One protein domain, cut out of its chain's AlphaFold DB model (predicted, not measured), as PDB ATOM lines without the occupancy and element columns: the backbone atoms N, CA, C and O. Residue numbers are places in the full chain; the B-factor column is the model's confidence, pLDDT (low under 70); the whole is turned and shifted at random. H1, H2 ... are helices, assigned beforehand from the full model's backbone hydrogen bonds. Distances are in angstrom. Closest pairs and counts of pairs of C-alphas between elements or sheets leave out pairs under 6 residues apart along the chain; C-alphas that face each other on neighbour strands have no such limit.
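This is residues 49 to 154 of the 663 residues of an uncharacterized protein of Marssonina coronariae (UniProt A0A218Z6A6). With little regular structure, this flat body is built round one long helix, H1, with long loops on both sides of it, residues 49 to 78 on one and residues 97 to 142 on the other. The four-residue helix H2 sits near the first end of H1. The printed part has 106 residues, of which 22 are in the two named helices, H1 then H2; there is no named strand, and the class is all helix. It is only just compact, close to loose, with a radius of gyration of the C-alphas of 15.0 A and spans of 41 by 36 by 20 A.

H1, residues 79 to 96, and H2, residues 143 to 146, only just touch, with 3 pairs of C-alphas within 8 A. H1 touches H2 with residues 79 to 80 alone; the closest C-alphas, of Leu 79 and His 146, are 4.8 A apart. In H1 every O i to N i+4 pair is within hydrogen-bond range; H2 is too short for such a pair.

H1 is 25.8 A long, from C-alpha 79 at (359.824, 313.968, 218.115) to C-alpha 96 at (337.945, 326.688, 223.193). H2 measures 5.2 A and ends at C-alpha 146, (360.942, 311.314, 214.264).

The farthest C-alphas, of Gly 74 and Ala 113, are 46.2 A apart. The printed part has no cut. The link from H1 to H2 is long, 46 residues; residues 96 to 101, of which 96 belongs to H1, stand free. Mean pLDDT of the printed part is 72.5, with 38 residues under 70, among them residues 97 to 107.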
ATOM      1  N   PHE A  49     335.663 318.278 230.353       70.06
ATOM      2  CA  PHE A  49     335.565 318.492 228.912       70.06
ATOM      3  C   PHE A  49     335.245 317.207 228.127       70.06
ATOM      4  O   PHE A  49     334.428 317.244 227.209       70.06
ATOM      5  N   THR A  50     335.811 316.060 228.522       67.88
ATOM      6  CA  THR A  50     335.564 314.753 227.877       67.88
ATOM      7  C   THR A  50     334.185 314.164 228.199       67.88
ATOM      8  O   THR A  50     333.711 313.294 227.475       67.88
ATOM      9  N   ARG A  51     333.512 314.638 229.260       67.38
ATOM     10  CA  ARG A  51     332.162 314.180 229.645       67.38
ATOM     11  C   ARG A  51     331.043 314.840 228.839       67.38
ATOM     12  O   ARG A  51     329.911 314.359 228.881       67.38
ATOM     13  N   LEU A  52     331.329 315.944 228.150       70.94
ATOM     14  CA  LEU A  52     330.332 316.672 227.373       70.94
ATOM     15  C   LEU A  52     330.036 315.915 226.064       70.94
ATOM     16  O   LEU A  52     330.959 315.657 225.290       70.94
ATOM     17  N   PRO A  53     328.766 315.563 225.779       65.19
ATOM     18  CA  PRO A  53     328.404 314.769 224.600       65.19
ATOM     19  C   PRO A  53     328.679 315.492 223.273       65.19
ATOM     20  O   PRO A  53     328.879 314.840 222.253       65.19
ATOM     21  N   GLU A  54     328.739 316.824 223.290       69.00
ATOM     22  CA  GLU A  54     329.074 317.668 222.133       69.00
ATOM     23  C   GLU A  54     330.534 317.494 221.685       69.00
ATOM     24  O   GLU A  54     330.842 317.634 220.506       69.00
ATOM     25  N   ASN A  55     331.420 317.090 222.599       70.62
ATOM     26  CA  ASN A  55     332.853 316.958 222.339       70.62
ATOM     27  C   ASN A  55     333.268 315.528 221.972       70.62
ATOM     28  O   ASN A  55     334.445 315.286 221.712       70.62
ATOM     29  N   ALA A  56     332.331 314.572 221.929       69.81
ATOM     30  CA  ALA A  56     332.621 313.147 221.742       69.81
ATOM     31  C   ALA A  56     333.401 312.832 220.447       69.81
ATOM     32  O   ALA A  56     334.160 311.868 220.418       69.81
ATOM     33  N   ALA A  57     333.253 313.656 219.404       73.56
ATOM     34  CA  ALA A  57     333.979 313.511 218.140       73.56
ATOM     35  C   ALA A  57     335.475 313.882 218.237       73.56
ATOM     36  O   ALA A  57     336.283 313.340 217.492       73.56
ATOM     37  N   ILE A  58     335.845 314.765 219.169       75.69
ATOM     38  CA  ILE A  58     337.201 315.331 219.315       75.69
ATOM     39  C   ILE A  58     338.024 314.541 220.343       75.69
ATOM     40  O   ILE A  58     339.253 314.547 220.310       75.69
ATOM     41  N   VAL A  59     337.355 313.804 221.239       76.12
ATOM     42  CA  VAL A  59     337.972 312.989 222.301       76.12
ATOM     43  C   VAL A  59     339.164 312.137 221.815       76.12
ATOM     44  O   VAL A  59     340.191 312.154 222.494       76.12
ATOM     45  N   PRO A  60     339.114 311.438 220.660       78.19
ATOM     46  CA  PRO A  60     340.261 310.666 220.171       78.19
ATOM     47  C   PRO A  60     341.500 311.516 219.837       78.19
ATOM     48  O   PRO A  60     342.621 311.052 220.027       78.19
ATOM     49  N   GLN A  61     341.311 312.759 219.382       80.44
ATOM     50  CA  GLN A  61     342.377 313.664 218.931       80.44
ATOM     51  C   GLN A  61     343.107 314.347 220.102       80.44
ATOM     52  O   GLN A  61     344.277 314.697 219.995       80.44
ATOM     53  N   ILE A  62     342.438 314.502 221.249       79.00
ATOM     54  CA  ILE A  62     342.979 315.186 222.440       79.00
ATOM     55  C   ILE A  62     343.613 314.234 223.466       79.00
ATOM     56  O   ILE A  62     343.879 314.628 224.603       79.00
ATOM     57  N   LYS A  63     343.870 312.973 223.097       78.62
ATOM     58  CA  LYS A  63     344.379 311.944 224.023       78.62
ATOM     59  C   LYS A  63     345.781 312.227 224.584       78.62
ATOM     60  O   LYS A  63     346.159 311.665 225.607       78.62
ATOM     61  N   HIS A  64     346.548 313.089 223.916       82.25
ATOM     62  CA  HIS A  64     347.905 313.466 224.323       82.25
ATOM     63  C   HIS A  64     347.965 314.793 225.085       82.25
ATOM     64  O   HIS A  64     349.054 315.200 225.452       82.25
ATOM     65  N   VAL A  65     346.843 315.473 225.356       79.56
ATOM     66  CA  VAL A  65     346.858 316.805 226.002       79.56
ATOM     67  C   VAL A  65     347.477 316.773 227.402       79.56
ATOM     68  O   VAL A  65     348.265 317.649 227.733       79.56
ATOM     69  N   ASN A  66     347.165 315.758 228.211       69.00
ATOM     70  CA  ASN A  66     347.661 315.657 229.591       69.00
ATOM     71  C   ASN A  66     348.889 314.743 229.724       69.00
ATOM     72  O   ASN A  66     349.090 314.132 230.774       69.00
ATOM     73  N   CYS A  67     349.676 314.570 228.662       71.75
ATOM     74  CA  CYS A  67     350.838 313.701 228.737       71.75
ATOM     75  C   CYS A  67     352.018 314.380 229.447       71.75
ATOM     76  O   CYS A  67     352.378 315.519 229.165       71.75
ATOM     77  N   SER A  68     352.648 313.660 230.376       70.62
ATOM     78  CA  SER A  68     353.869 314.078 231.071       70.62
ATOM     79  C   SER A  68     355.081 313.760 230.195       70.62
ATOM     80  O   SER A  68     355.963 312.998 230.583       70.62
ATOM     81  N   TYR A  69     355.093 314.293 228.975       76.00
ATOM     82  CA  TYR A  69     356.019 313.907 227.907       76.00
ATOM     83  C   TYR A  69     357.503 313.985 228.308       76.00
ATOM     84  O   TYR A  69     358.251 313.045 228.048       76.00
ATOM     85  N   LEU A  70     357.922 315.058 228.988       75.00
ATOM     86  CA  LEU A  70     359.315 315.234 229.428       75.00
ATOM     87  C   LEU A  70     359.629 314.517 230.749       75.00
ATOM     88  O   LEU A  70     360.790 314.237 231.027       75.00
ATOM     89  N   SER A  71     358.604 314.182 231.533       66.56
ATOM     90  CA  SER A  71     358.730 313.768 232.938       66.56
ATOM     91  C   SER A  71     358.241 312.329 233.180       66.56
ATOM     92  O   SER A  71     358.026 311.913 234.314       66.56
ATOM     93  N   THR A  72     358.039 311.520 232.134       64.94
ATOM     94  CA  THR A  72     357.598 310.123 232.301       64.94
ATOM     95  C   THR A  72     358.778 309.216 232.648       64.94
ATOM     96  O   THR A  72     359.729 309.069 231.880       64.94
ATOM     97  N   ARG A  73     358.711 308.541 233.800       57.88
ATOM     98  CA  ARG A  73     359.800 307.689 234.297       57.88
ATOM     99  C   ARG A  73     360.099 306.512 233.360       57.88
ATOM    100  O   ARG A  73     359.224 305.703 233.069       57.88
ATOM    101  N   GLY A  74     361.371 306.366 232.983       55.28
ATOM    102  CA  GLY A  74     361.874 305.206 232.234       55.28
ATOM    103  C   GLY A  74     361.499 305.189 230.750       55.28
ATOM    104  O   GLY A  74     361.793 304.210 230.066       55.28
ATOM    105  N   ILE A  75     360.870 306.251 230.241       60.69
ATOM    106  CA  ILE A  75     360.434 306.346 228.851       60.69
ATOM    107  C   ILE A  75     361.013 307.623 228.246       60.69
ATOM    108  O   ILE A  75     360.651 308.723 228.644       60.69
ATOM    109  N   VAL A  76     361.920 307.472 227.277       64.06
ATOM    110  CA  VAL A  76     362.596 308.615 226.649       64.06
ATOM    111  C   VAL A  76     361.684 309.274 225.598       64.06
ATOM    112  O   VAL A  76     361.156 308.544 224.750       64.06
ATOM    113  N   PRO A  77     361.527 310.614 225.619       76.75
ATOM    114  CA  PRO A  77     360.721 311.369 224.653       76.75
ATOM    115  C   PRO A  77     361.195 311.194 223.195       76.75
ATOM    116  O   PRO A  77     362.386 311.000 222.952       76.75
ATOM    117  N   ASN A  78     360.292 311.286 222.208       81.12
ATOM    118  CA  ASN A  78     360.614 311.301 220.771       81.12
ATOM    119  C   ASN A  78     359.847 312.405 220.008       81.12
ATOM    120  O   ASN A  78     358.773 312.853 220.410       81.12
ATOM    121  N   LEU A  79     360.381 312.836 218.865       84.69
ATOM    122  CA  LEU A  79     359.824 313.968 218.115       84.69
ATOM    123  C   LEU A  79     358.388 313.717 217.614       84.69
ATOM    124  O   LEU A  79     357.589 314.649 217.564       84.69
ATOM    125  N   LEU A  80     358.040 312.473 217.276       86.88
ATOM    126  CA  LEU A  80     356.683 312.094 216.872       86.88
ATOM    127  C   LEU A  80     355.653 312.353 217.983       86.88
ATOM    128  O   LEU A  80     354.611 312.960 217.744       86.88
ATOM    129  N   ASP A  81     355.953 311.906 219.199       85.00
ATOM    130  CA  ASP A  81     355.077 312.022 220.360       85.00
ATOM    131  C   ASP A  81     354.994 313.488 220.839       85.00
ATOM    132  O   ASP A  81     353.928 313.928 221.273       85.00
ATOM    133  N   LEU A  82     356.062 314.284 220.657       86.00
ATOM    134  CA  LEU A  82     356.031 315.741 220.856       86.00
ATOM    135  C   LEU A  82     355.070 316.430 219.881       86.00
ATOM    136  O   LEU A  82     354.260 317.258 220.296       86.00
ATOM    137  N   LYS A  83     355.142 316.084 218.589       88.62
ATOM    138  CA  LYS A  83     354.246 316.642 217.566       88.62
ATOM    139  C   LYS A  83     352.789 316.259 217.832       88.62
ATOM    140  O   LYS A  83     351.916 317.117 217.749       88.62
ATOM    141  N   LYS A  84     352.527 315.017 218.258       87.19
ATOM    142  CA  LYS A  84     351.195 314.565 218.705       87.19
ATOM    143  C   LYS A  84     350.669 315.369 219.897       87.19
ATOM    144  O   LYS A  84     349.500 315.750 219.911       87.19
ATOM    145  N   HIS A  85     351.521 315.650 220.885       86.88
ATOM    146  CA  HIS A  85     351.163 316.489 222.031       86.88
ATOM    147  C   HIS A  85     350.847 317.934 221.608       86.88
ATOM    148  O   HIS A  85     349.798 318.471 221.968       86.88
ATOM    149  N   ALA A  86     351.704 318.540 220.782       86.00
ATOM    150  CA  ALA A  86     351.509 319.894 220.269       86.00
ATOM    151  C   ALA A  86     350.235 320.019 219.413       86.00
ATOM    152  O   ALA A  86     349.467 320.970 219.575       86.00
ATOM    153  N   GLN A  87     349.960 319.037 218.549       87.25
ATOM    154  CA  GLN A  87     348.743 318.998 217.738       87.25
ATOM    155  C   GLN A  87     347.491 318.904 218.621       87.25
ATOM    156  O   GLN A  87     346.545 319.666 218.428       87.25
ATOM    157  N   ALA A  88     347.503 318.037 219.638       86.75
ATOM    158  CA  ALA A  88     346.385 317.864 220.563       86.75
ATOM    159  C   ALA A  88     346.053 319.158 221.335       86.75
ATOM    160  O   ALA A  88     344.879 319.497 221.503       86.75
ATOM    161  N   LEU A  89     347.075 319.915 221.754       84.12
ATOM    162  CA  LEU A  89     346.902 321.244 222.355       84.12
ATOM    163  C   LEU A  89     346.332 322.257 221.358       84.12
ATOM    164  O   LEU A  89     345.436 323.025 221.700       84.12
ATOM    165  N   THR A  90     346.808 322.235 220.116       84.38
ATOM    166  CA  THR A  90     346.345 323.147 219.062       84.38
ATOM    167  C   THR A  90     344.868 322.901 218.717       84.38
ATOM    168  O   THR A  90     344.092 323.852 218.613       84.38
ATOM    169  N   ILE A  91     344.444 321.635 218.635       81.50
ATOM    170  CA  ILE A  91     343.039 321.230 218.443       81.50
ATOM    171  C   ILE A  91     342.172 321.702 219.617       81.50
ATOM    172  O   ILE A  91     341.082 322.240 219.414       81.50
ATOM    173  N   LEU A  92     342.665 321.553 220.850       79.38
ATOM    174  CA  LEU A  92     341.952 322.010 222.039       79.38
ATOM    175  C   LEU A  92     341.778 323.538 222.047       79.38
ATOM    176  O   LEU A  92     340.676 324.024 222.298       79.38
ATOM    177  N   ILE A  93     342.832 324.296 221.726       78.38
ATOM    178  CA  ILE A  93     342.782 325.762 221.628       78.38
ATOM    179  C   ILE A  93     341.784 326.196 220.547       78.38
ATOM    180  O   ILE A  93     340.968 327.080 220.810       78.38
ATOM    181  N   LYS A  94     341.779 325.543 219.376       75.12
ATOM    182  CA  LYS A  94     340.817 325.801 218.288       75.12
ATOM    183  C   LYS A  94     339.358 325.613 218.725       75.12
ATOM    184  O   LYS A  94     338.487 326.314 218.230       75.12
ATOM    185  N   HIS A  95     339.082 324.679 219.634       72.44
ATOM    186  CA  HIS A  95     337.716 324.402 220.098       72.44
ATOM    187  C   HIS A  95     337.273 325.288 221.268       72.44
ATOM    188  O   HIS A  95     336.081 325.518 221.458       72.44
ATOM    189  N   ILE A  96     338.222 325.779 222.068       70.88
ATOM    190  CA  ILE A  96     337.945 326.688 223.193       70.88
ATOM    191  C   ILE A  96     337.850 328.144 222.720       70.88
ATOM    192  O   ILE A  96     337.088 328.929 223.286       70.88
ATOM    193  N   THR A  97     338.627 328.521 221.705       58.06
ATOM    194  CA  THR A  97     338.735 329.906 221.231       58.06
ATOM    195  C   THR A  97     338.042 330.090 219.884       58.06
ATOM    196  O   THR A  97     338.148 329.257 218.992       58.06
ATOM    197  N   VAL A  98     337.326 331.205 219.721       51.12
ATOM    198  CA  VAL A  98     336.697 331.579 218.448       51.12
ATOM    199  C   VAL A  98     337.624 332.565 217.743       51.12
ATOM    200  O   VAL A  98     337.764 333.703 218.189       51.12
ATOM    201  N   SER A  99     338.277 332.138 216.660       46.22
ATOM    202  CA  SER A  99     339.061 333.051 215.820       46.22
ATOM    203  C   SER A  99     338.143 333.817 214.866       46.22
ATOM    204  O   SER A  99     337.287 333.226 214.211       46.22
ATOM    205  N   SER A 100     338.339 335.131 214.758       41.75
ATOM    206  CA  SER A 100     337.623 336.005 213.820       41.75
ATOM    207  C   SER A 100     338.174 335.950 212.386       41.75
ATOM    208  O   SER A 100     337.524 336.445 211.467       41.75
ATOM    209  N   GLN A 101     339.352 335.347 212.178       46.03
ATOM    210  CA  GLN A 101     339.986 335.147 210.869       46.03
ATOM    211  C   GLN A 101     340.565 333.727 210.759       46.03
ATOM    212  O   GLN A 101     341.177 333.222 211.704       46.03
ATOM    213  N   ALA A 102     340.397 333.082 209.602       49.03
ATOM    214  CA  ALA A 102     341.072 331.824 209.291       49.03
ATOM    215  C   ALA A 102     342.542 332.120 208.948       49.03
ATOM    216  O   ALA A 102     342.850 332.608 207.863       49.03
ATOM    217  N   GLY A 103     343.446 331.896 209.903       53.06
ATOM    218  CA  GLY A 103     344.885 331.870 209.639       53.06
ATOM    219  C   GLY A 103     345.286 330.590 208.895       53.06
ATOM    220  O   GLY A 103     344.531 329.623 208.887       53.06
ATOM    221  N   ILE A 104     346.475 330.586 208.282       60.91
ATOM    222  CA  ILE A 104     347.045 329.475 207.488       60.91
ATOM    223  C   ILE A 104     347.481 328.325 208.425       60.91
ATOM    224  O   ILE A 104     348.663 328.060 208.618       60.91
ATOM    225  N   ILE A 105     346.519 327.700 209.093       65.25
ATOM    226  CA  ILE A 105     346.642 326.501 209.929       65.25
ATOM    227  C   ILE A 105     345.406 325.662 209.598       65.25
ATOM    228  O   ILE A 105     344.332 326.236 209.418       65.25
ATOM    229  N   ASP A 106     345.537 324.336 209.511       69.06
ATOM    230  CA  ASP A 106     344.479 323.454 208.990       69.06
ATOM    231  C   ASP A 106     344.152 323.759 207.517       69.06
ATOM    232  O   ASP A 106     342.996 323.840 207.098       69.06
ATOM    233  N   ASN A 107     345.198 324.008 206.730       69.00
ATOM    234  CA  ASN A 107     345.115 324.429 205.334       69.00
ATOM    235  C   ASN A 107     344.313 323.445 204.466       69.00
ATOM    236  O   ASN A 107     343.548 323.904 203.618       69.00
ATOM    237  N   GLU A 108     344.414 322.137 204.721       71.25
ATOM    238  CA  GLU A 108     343.672 321.091 204.002       71.25
ATOM    239  C   GLU A 108     342.152 321.186 204.229       71.25
ATOM    240  O   GLU A 108     341.374 320.860 203.333       71.25
ATOM    241  N   ASN A 109     341.721 321.714 205.381       69.12
ATOM    242  CA  ASN A 109     340.308 321.820 205.769       69.12
ATOM    243  C   ASN A 109     339.766 323.268 205.753       69.12
ATOM    244  O   ASN A 109     338.563 323.481 205.906       69.12
ATOM    245  N   SER A 110     340.629 324.272 205.564       65.75
ATOM    246  CA  SER A 110     340.294 325.706 205.651       65.75
ATOM    247  C   SER A 110     339.449 326.251 204.487       65.75
ATOM    248  O   SER A 110     338.867 327.328 204.602       65.75
ATOM    249  N   GLY A 111     339.385 325.538 203.357       60.88
ATOM    250  CA  GLY A 111     338.629 325.953 202.167       60.88
ATOM    251  C   GLY A 111     339.205 327.162 201.410       60.88
ATOM    252  O   GLY A 111     338.587 327.627 200.450       60.88
ATOM    253  N   VAL A 112     340.379 327.675 201.800       66.31
ATOM    254  CA  VAL A 112     341.044 328.808 201.138       66.31
ATOM    255  C   VAL A 112     341.854 328.311 199.936       66.31
ATOM    256  O   VAL A 112     342.871 327.636 200.085       66.31
ATOM    257  N   ALA A 113     341.418 328.660 198.724       56.28
ATOM    258  CA  ALA A 113     342.125 328.306 197.494       56.28
ATOM    259  C   ALA A 113     343.504 328.999 197.431       56.28
ATOM    260  O   ALA A 113     343.579 330.225 197.384       56.28
ATOM    261  N   GLY A 114     344.588 328.214 197.411       60.84
ATOM    262  CA  GLY A 114     345.969 328.710 197.289       60.84
ATOM    263  C   GLY A 114     346.765 328.835 198.597       60.84
ATOM    264  O   GLY A 114     347.823 329.459 198.590       60.84
ATOM    265  N   ALA A 115     346.295 328.264 199.711       63.22
ATOM    266  CA  ALA A 115     347.076 328.206 200.948       63.22
ATOM    267  C   ALA A 115     348.331 327.320 200.782       63.22
ATOM    268  O   ALA A 115     348.233 326.171 200.354       63.22
ATOM    269  N   PHE A 116     349.510 327.845 201.131       63.69
ATOM    270  CA  PHE A 116     350.758 327.075 201.134       63.69
ATOM    271  C   PHE A 116     350.711 325.999 202.225       63.69
ATOM    272  O   PHE A 116     350.417 326.310 203.380       63.69
ATOM    273  N   SER A 117     350.990 324.744 201.868       68.81
ATOM    274  CA  SER A 117     351.143 323.657 202.834       68.81
ATOM    275  C   SER A 117     352.534 323.614 203.439       68.81
ATOM    276  O   SER A 117     353.520 323.951 202.787       68.81
ATOM    277  N   PHE A 118     352.611 323.188 204.701       76.25
ATOM    278  CA  PHE A 118     353.886 322.839 205.314       76.25
ATOM    279  C   PHE A 118     354.417 321.569 204.643       76.25
ATOM    280  O   PHE A 118     353.642 320.639 204.395       76.25
ATOM    281  N   ASN A 119     355.715 321.520 204.334       74.38
ATOM    282  CA  ASN A 119     356.290 320.334 203.707       74.38
ATOM    283  C   ASN A 119     356.318 319.163 204.701       74.38
ATOM    284  O   ASN A 119     356.488 319.336 205.909       74.38
ATOM    285  N   ASP A 120     356.172 317.952 204.173       74.44
ATOM    286  CA  ASP A 120     356.126 316.722 204.962       74.44
ATOM    287  C   ASP A 120     357.460 316.443 205.683       74.44
ATOM    288  O   ASP A 120     358.531 316.522 205.077       74.44
ATOM    289  N   GLY A 121     357.403 316.104 206.975       68.31
ATOM    290  CA  GLY A 121     358.581 315.831 207.807       68.31
ATOM    291  C   GLY A 121     359.320 317.067 208.335       68.31
ATOM    292  O   GLY A 121     360.304 316.910 209.062       68.31
ATOM    293  N   GLU A 122     358.861 318.281 208.022       74.44
ATOM    294  CA  GLU A 122     359.411 319.532 208.560       74.44
ATOM    295  C   GLU A 122     358.810 319.899 209.931       74.44
ATOM    296  O   GLU A 122     358.046 319.149 210.534       74.44
ATOM    297  N   THR A 123     359.191 321.052 210.485       72.38
ATOM    298  CA  THR A 123     358.868 321.461 211.861       72.38
ATOM    299  C   THR A 123     357.365 321.551 212.151       72.38
ATOM    300  O   THR A 123     356.953 321.191 213.250       72.38
ATOM    301  N   TYR A 124     356.560 322.003 211.185       78.19
ATOM    302  CA  TYR A 124     355.140 322.346 211.370       78.19
ATOM    303  C   TYR A 124     354.176 321.483 210.537       78.19
ATOM    304  O   TYR A 124     353.012 321.834 210.372       78.19
ATOM    305  N   ASP A 125     354.636 320.341 210.029       79.00
ATOM    306  CA  ASP A 125     353.840 319.415 209.207       79.00
ATOM    307  C   ASP A 125     352.541 318.925 209.885       79.00
ATOM    308  O   ASP A 125     351.515 318.762 209.228       79.00
ATOM    309  N   PHE A 126     352.551 318.770 211.210       81.44
ATOM    310  CA  PHE A 126     351.395 318.374 212.023       81.44
ATOM    311  C   PHE A 126     350.246 319.403 212.048       81.44
ATOM    312  O   PHE A 126     349.166 319.096 212.552       81.44
ATOM    313  N   LEU A 127     350.465 320.618 211.533       82.69
ATOM    314  CA  LEU A 127     349.459 321.684 211.455       82.69
ATOM    315  C   LEU A 127     348.650 321.672 210.149       82.69
ATOM    316  O   LEU A 127     347.712 322.464 210.030       82.69
ATOM    317  N   ASN A 128     348.999 320.814 209.181       77.94
ATOM    318  CA  ASN A 128     348.305 320.756 207.891       77.94
ATOM    319  C   ASN A 128     346.873 320.195 208.012       77.94
ATOM    320  O   ASN A 128     345.936 320.731 207.422       77.94
ATOM    321  N   ASP A 129     346.693 319.151 208.825       79.00
ATOM    322  CA  ASP A 129     345.402 318.494 209.046       79.00
ATOM    323  C   ASP A 129     345.128 318.351 210.549       79.00
ATOM    324  O   ASP A 129     345.806 317.601 211.256       79.00
ATOM    325  N   LEU A 130     344.131 319.082 211.047       81.38
ATOM    326  CA  LEU A 130     343.688 319.007 212.443       81.38
ATOM    327  C   LEU A 130     342.460 318.101 212.637       81.38
ATOM    328  O   LEU A 130     341.943 317.997 213.749       81.38
ATOM    329  N   SER A 131     341.970 317.449 211.576       78.88
ATOM    330  CA  SER A 131     340.786 316.578 211.622       78.88
ATOM    331  C   SER A 131     341.087 315.154 212.109       78.88
ATOM    332  O   SER A 131     340.173 314.402 212.462       78.88
ATOM    333  N   LYS A 132     342.364 314.770 212.169       82.06
ATOM    334  CA  LYS A 132     342.834 313.453 212.613       82.06
ATOM    335  C   LYS A 132     344.085 313.580 213.480       82.06
ATOM    336  O   LYS A 132     344.779 314.593 213.449       82.06
ATOM    337  N   GLU A 133     344.373 312.540 214.256       81.50
ATOM    338  CA  GLU A 133     345.634 312.457 214.993       81.50
ATOM    339  C   GLU A 133     346.817 312.356 214.021       81.50
ATOM    340  O   GLU A 133     346.758 311.654 213.014       81.50
ATOM    341  N   TYR A 134     347.899 313.061 214.333       84.88
ATOM    342  CA  TYR A 134     349.130 313.029 213.564       84.88
ATOM    343  C   TYR A 134     349.862 311.702 213.769       84.88
ATOM    344  O   TYR A 134     350.432 311.459 214.829       84.88
ATOM    345  N   ASP A 135     349.896 310.854 212.744       82.00
ATOM    346  CA  ASP A 135     350.549 309.539 212.798       82.00
ATOM    347  C   ASP A 135     352.019 309.544 212.337       82.00
ATOM    348  O   ASP A 135     352.686 308.508 212.388       82.00
ATOM    349  N   GLY A 136     352.559 310.712 211.975       83.25
ATOM    350  CA  GLY A 136     353.927 310.888 211.481       83.25
ATOM    351  C   GLY A 136     353.979 311.405 210.042       83.25
ATOM    352  O   GLY A 136     352.931 311.645 209.440       83.25
ATOM    353  N   PRO A 137     355.190 311.590 209.487       84.50
ATOM    354  CA  PRO A 137     355.350 312.041 208.112       84.50
ATOM    355  C   PRO A 137     354.810 311.003 207.124       84.50
ATOM    356  O   PRO A 137     354.945 309.794 207.333       84.50
ATOM    357  N   SER A 138     354.229 311.480 206.025       80.31
ATOM    358  CA  SER A 138     353.652 310.636 204.967       80.31
ATOM    359  C   SER A 138     354.730 309.857 204.210       80.31
ATOM    360  O   SER A 138     354.498 308.738 203.747       80.31
ATOM    361  N   ASN A 139     355.935 310.424 204.102       79.19
ATOM    362  CA  ASN A 139     357.103 309.766 203.544       79.19
ATOM    363  C   ASN A 139     357.795 308.870 204.599       79.19
ATOM    364  O   ASN A 139     358.339 309.378 205.588       79.19
ATOM    365  N   PRO A 140     357.878 307.542 204.370       79.31
ATOM    366  CA  PRO A 140     358.459 306.599 205.328       79.31
ATOM    367  C   PRO A 140     359.951 306.843 205.604       79.31
ATOM    368  O   PRO A 140     360.457 306.415 206.640       79.31
ATOM    369  N   ASN A 141     360.660 307.564 204.727       77.31
ATOM    370  CA  ASN A 141     362.083 307.867 204.902       77.31
ATOM    371  C   ASN A 141     362.359 308.848 206.053       77.31
ATOM    372  O   ASN A 141     363.456 308.838 206.609       77.31
ATOM    373  N   TYR A 142     361.385 309.678 206.439       76.06
ATOM    374  CA  TYR A 142     361.547 310.658 207.520       76.06
ATOM    375  C   TYR A 142     361.141 310.113 208.893       76.06
ATOM    376  O   TYR A 142     361.549 310.662 209.922       76.06
ATOM    377  N   LEU A 143     360.412 308.997 208.935       79.12
ATOM    378  CA  LEU A 143     359.946 308.358 210.166       79.12
ATOM    379  C   LEU A 143     361.080 307.986 211.152       79.12
ATOM    380  O   LEU A 143     360.918 308.247 212.347       79.12
ATOM    381  N   PRO A 144     362.254 307.470 210.723       78.69
ATOM    382  CA  PRO A 144     363.348 307.143 211.644       78.69
ATOM    383  C   PRO A 144     363.866 308.349 212.440       78.69
ATOM    384  O   PRO A 144     364.210 308.215 213.613       78.69
ATOM    385  N   SER A 145     363.890 309.536 211.826       73.06
ATOM    386  CA  SER A 145     364.318 310.768 212.505       73.06
ATOM    387  C   SER A 145     363.320 311.214 213.578       73.06
ATOM    388  O   SER A 145     363.726 311.693 214.634       73.06
ATOM    389  N   HIS A 146     362.028 310.964 213.350       77.81
ATOM    390  CA  HIS A 146     360.942 311.314 214.264       77.81
ATOM    391  C   HIS A 146     360.824 310.354 215.457       77.81
ATOM    392  O   HIS A 146     360.365 310.743 216.530       77.81
ATOM    393  N   LEU A 147     361.266 309.106 215.284       78.38
ATOM    394  CA  LEU A 147     361.293 308.083 216.332       78.38
ATOM    395  C   LEU A 147     362.582 308.099 217.172       78.38
ATOM    396  O   LEU A 147     362.680 307.352 218.149       78.38
ATOM    397  N   ARG A 148     363.568 308.938 216.821       73.38
ATOM    398  CA  ARG A 148     364.837 309.039 217.549       73.38
ATOM    399  C   ARG A 148     364.600 309.537 218.988       73.38
ATOM    400  O   ARG A 148     363.907 310.538 219.167       73.38
ATOM    401  N   PRO A 149     365.188 308.882 220.009       71.94
ATOM    402  CA  PRO A 149     365.043 309.310 221.396       71.94
ATOM    403  C   PRO A 149     365.743 310.655 221.640       71.94
ATOM    404  O   PRO A 149     366.909 310.836 221.282       71.94
ATOM    405  N   LEU A 150     365.032 311.581 222.278       67.88
ATOM    406  CA  LEU A 150     365.475 312.931 222.629       67.88
ATOM    407  C   LEU A 150     365.969 312.957 224.080       67.88
ATOM    408  O   LEU A 150     365.366 313.569 224.957       67.88
ATOM    409  N   THR A 151     367.079 312.266 224.341       59.16
ATOM    410  CA  THR A 151     367.650 312.121 225.692       59.16
ATOM    411  C   THR A 151     368.034 313.450 226.343       59.16
ATOM    412  O   THR A 151     367.994 313.549 227.561       59.16
ATOM    413  N   SER A 152     368.359 314.478 225.553       55.53
ATOM    414  CA  SER A 152     368.710 315.817 226.045       55.53
ATOM    415  C   SER A 152     367.531 316.612 226.611       55.53
ATOM    416  O   SER A 152     367.752 317.613 227.277       55.53
ATOM    417  N   LEU A 153     366.294 316.202 226.314       55.62
ATOM    418  CA  LEU A 153     365.072 316.867 226.773       55.62
ATOM    419  C   LEU A 153     364.384 316.104 227.916       55.62
ATOM    420  O   LEU A 153     363.354 316.550 228.406       55.62
ATOM    421  N   ALA A 154     364.903 314.939 228.311       57.94
ATOM    422  CA  ALA A 154     364.295 314.129 229.358       57.94
ATOM    423  C   ALA A 154     364.566 314.737 230.744       57.94
ATOM    424  O   ALA A 154     365.724 314.891 231.133       57.94
TER     425      ALA A 154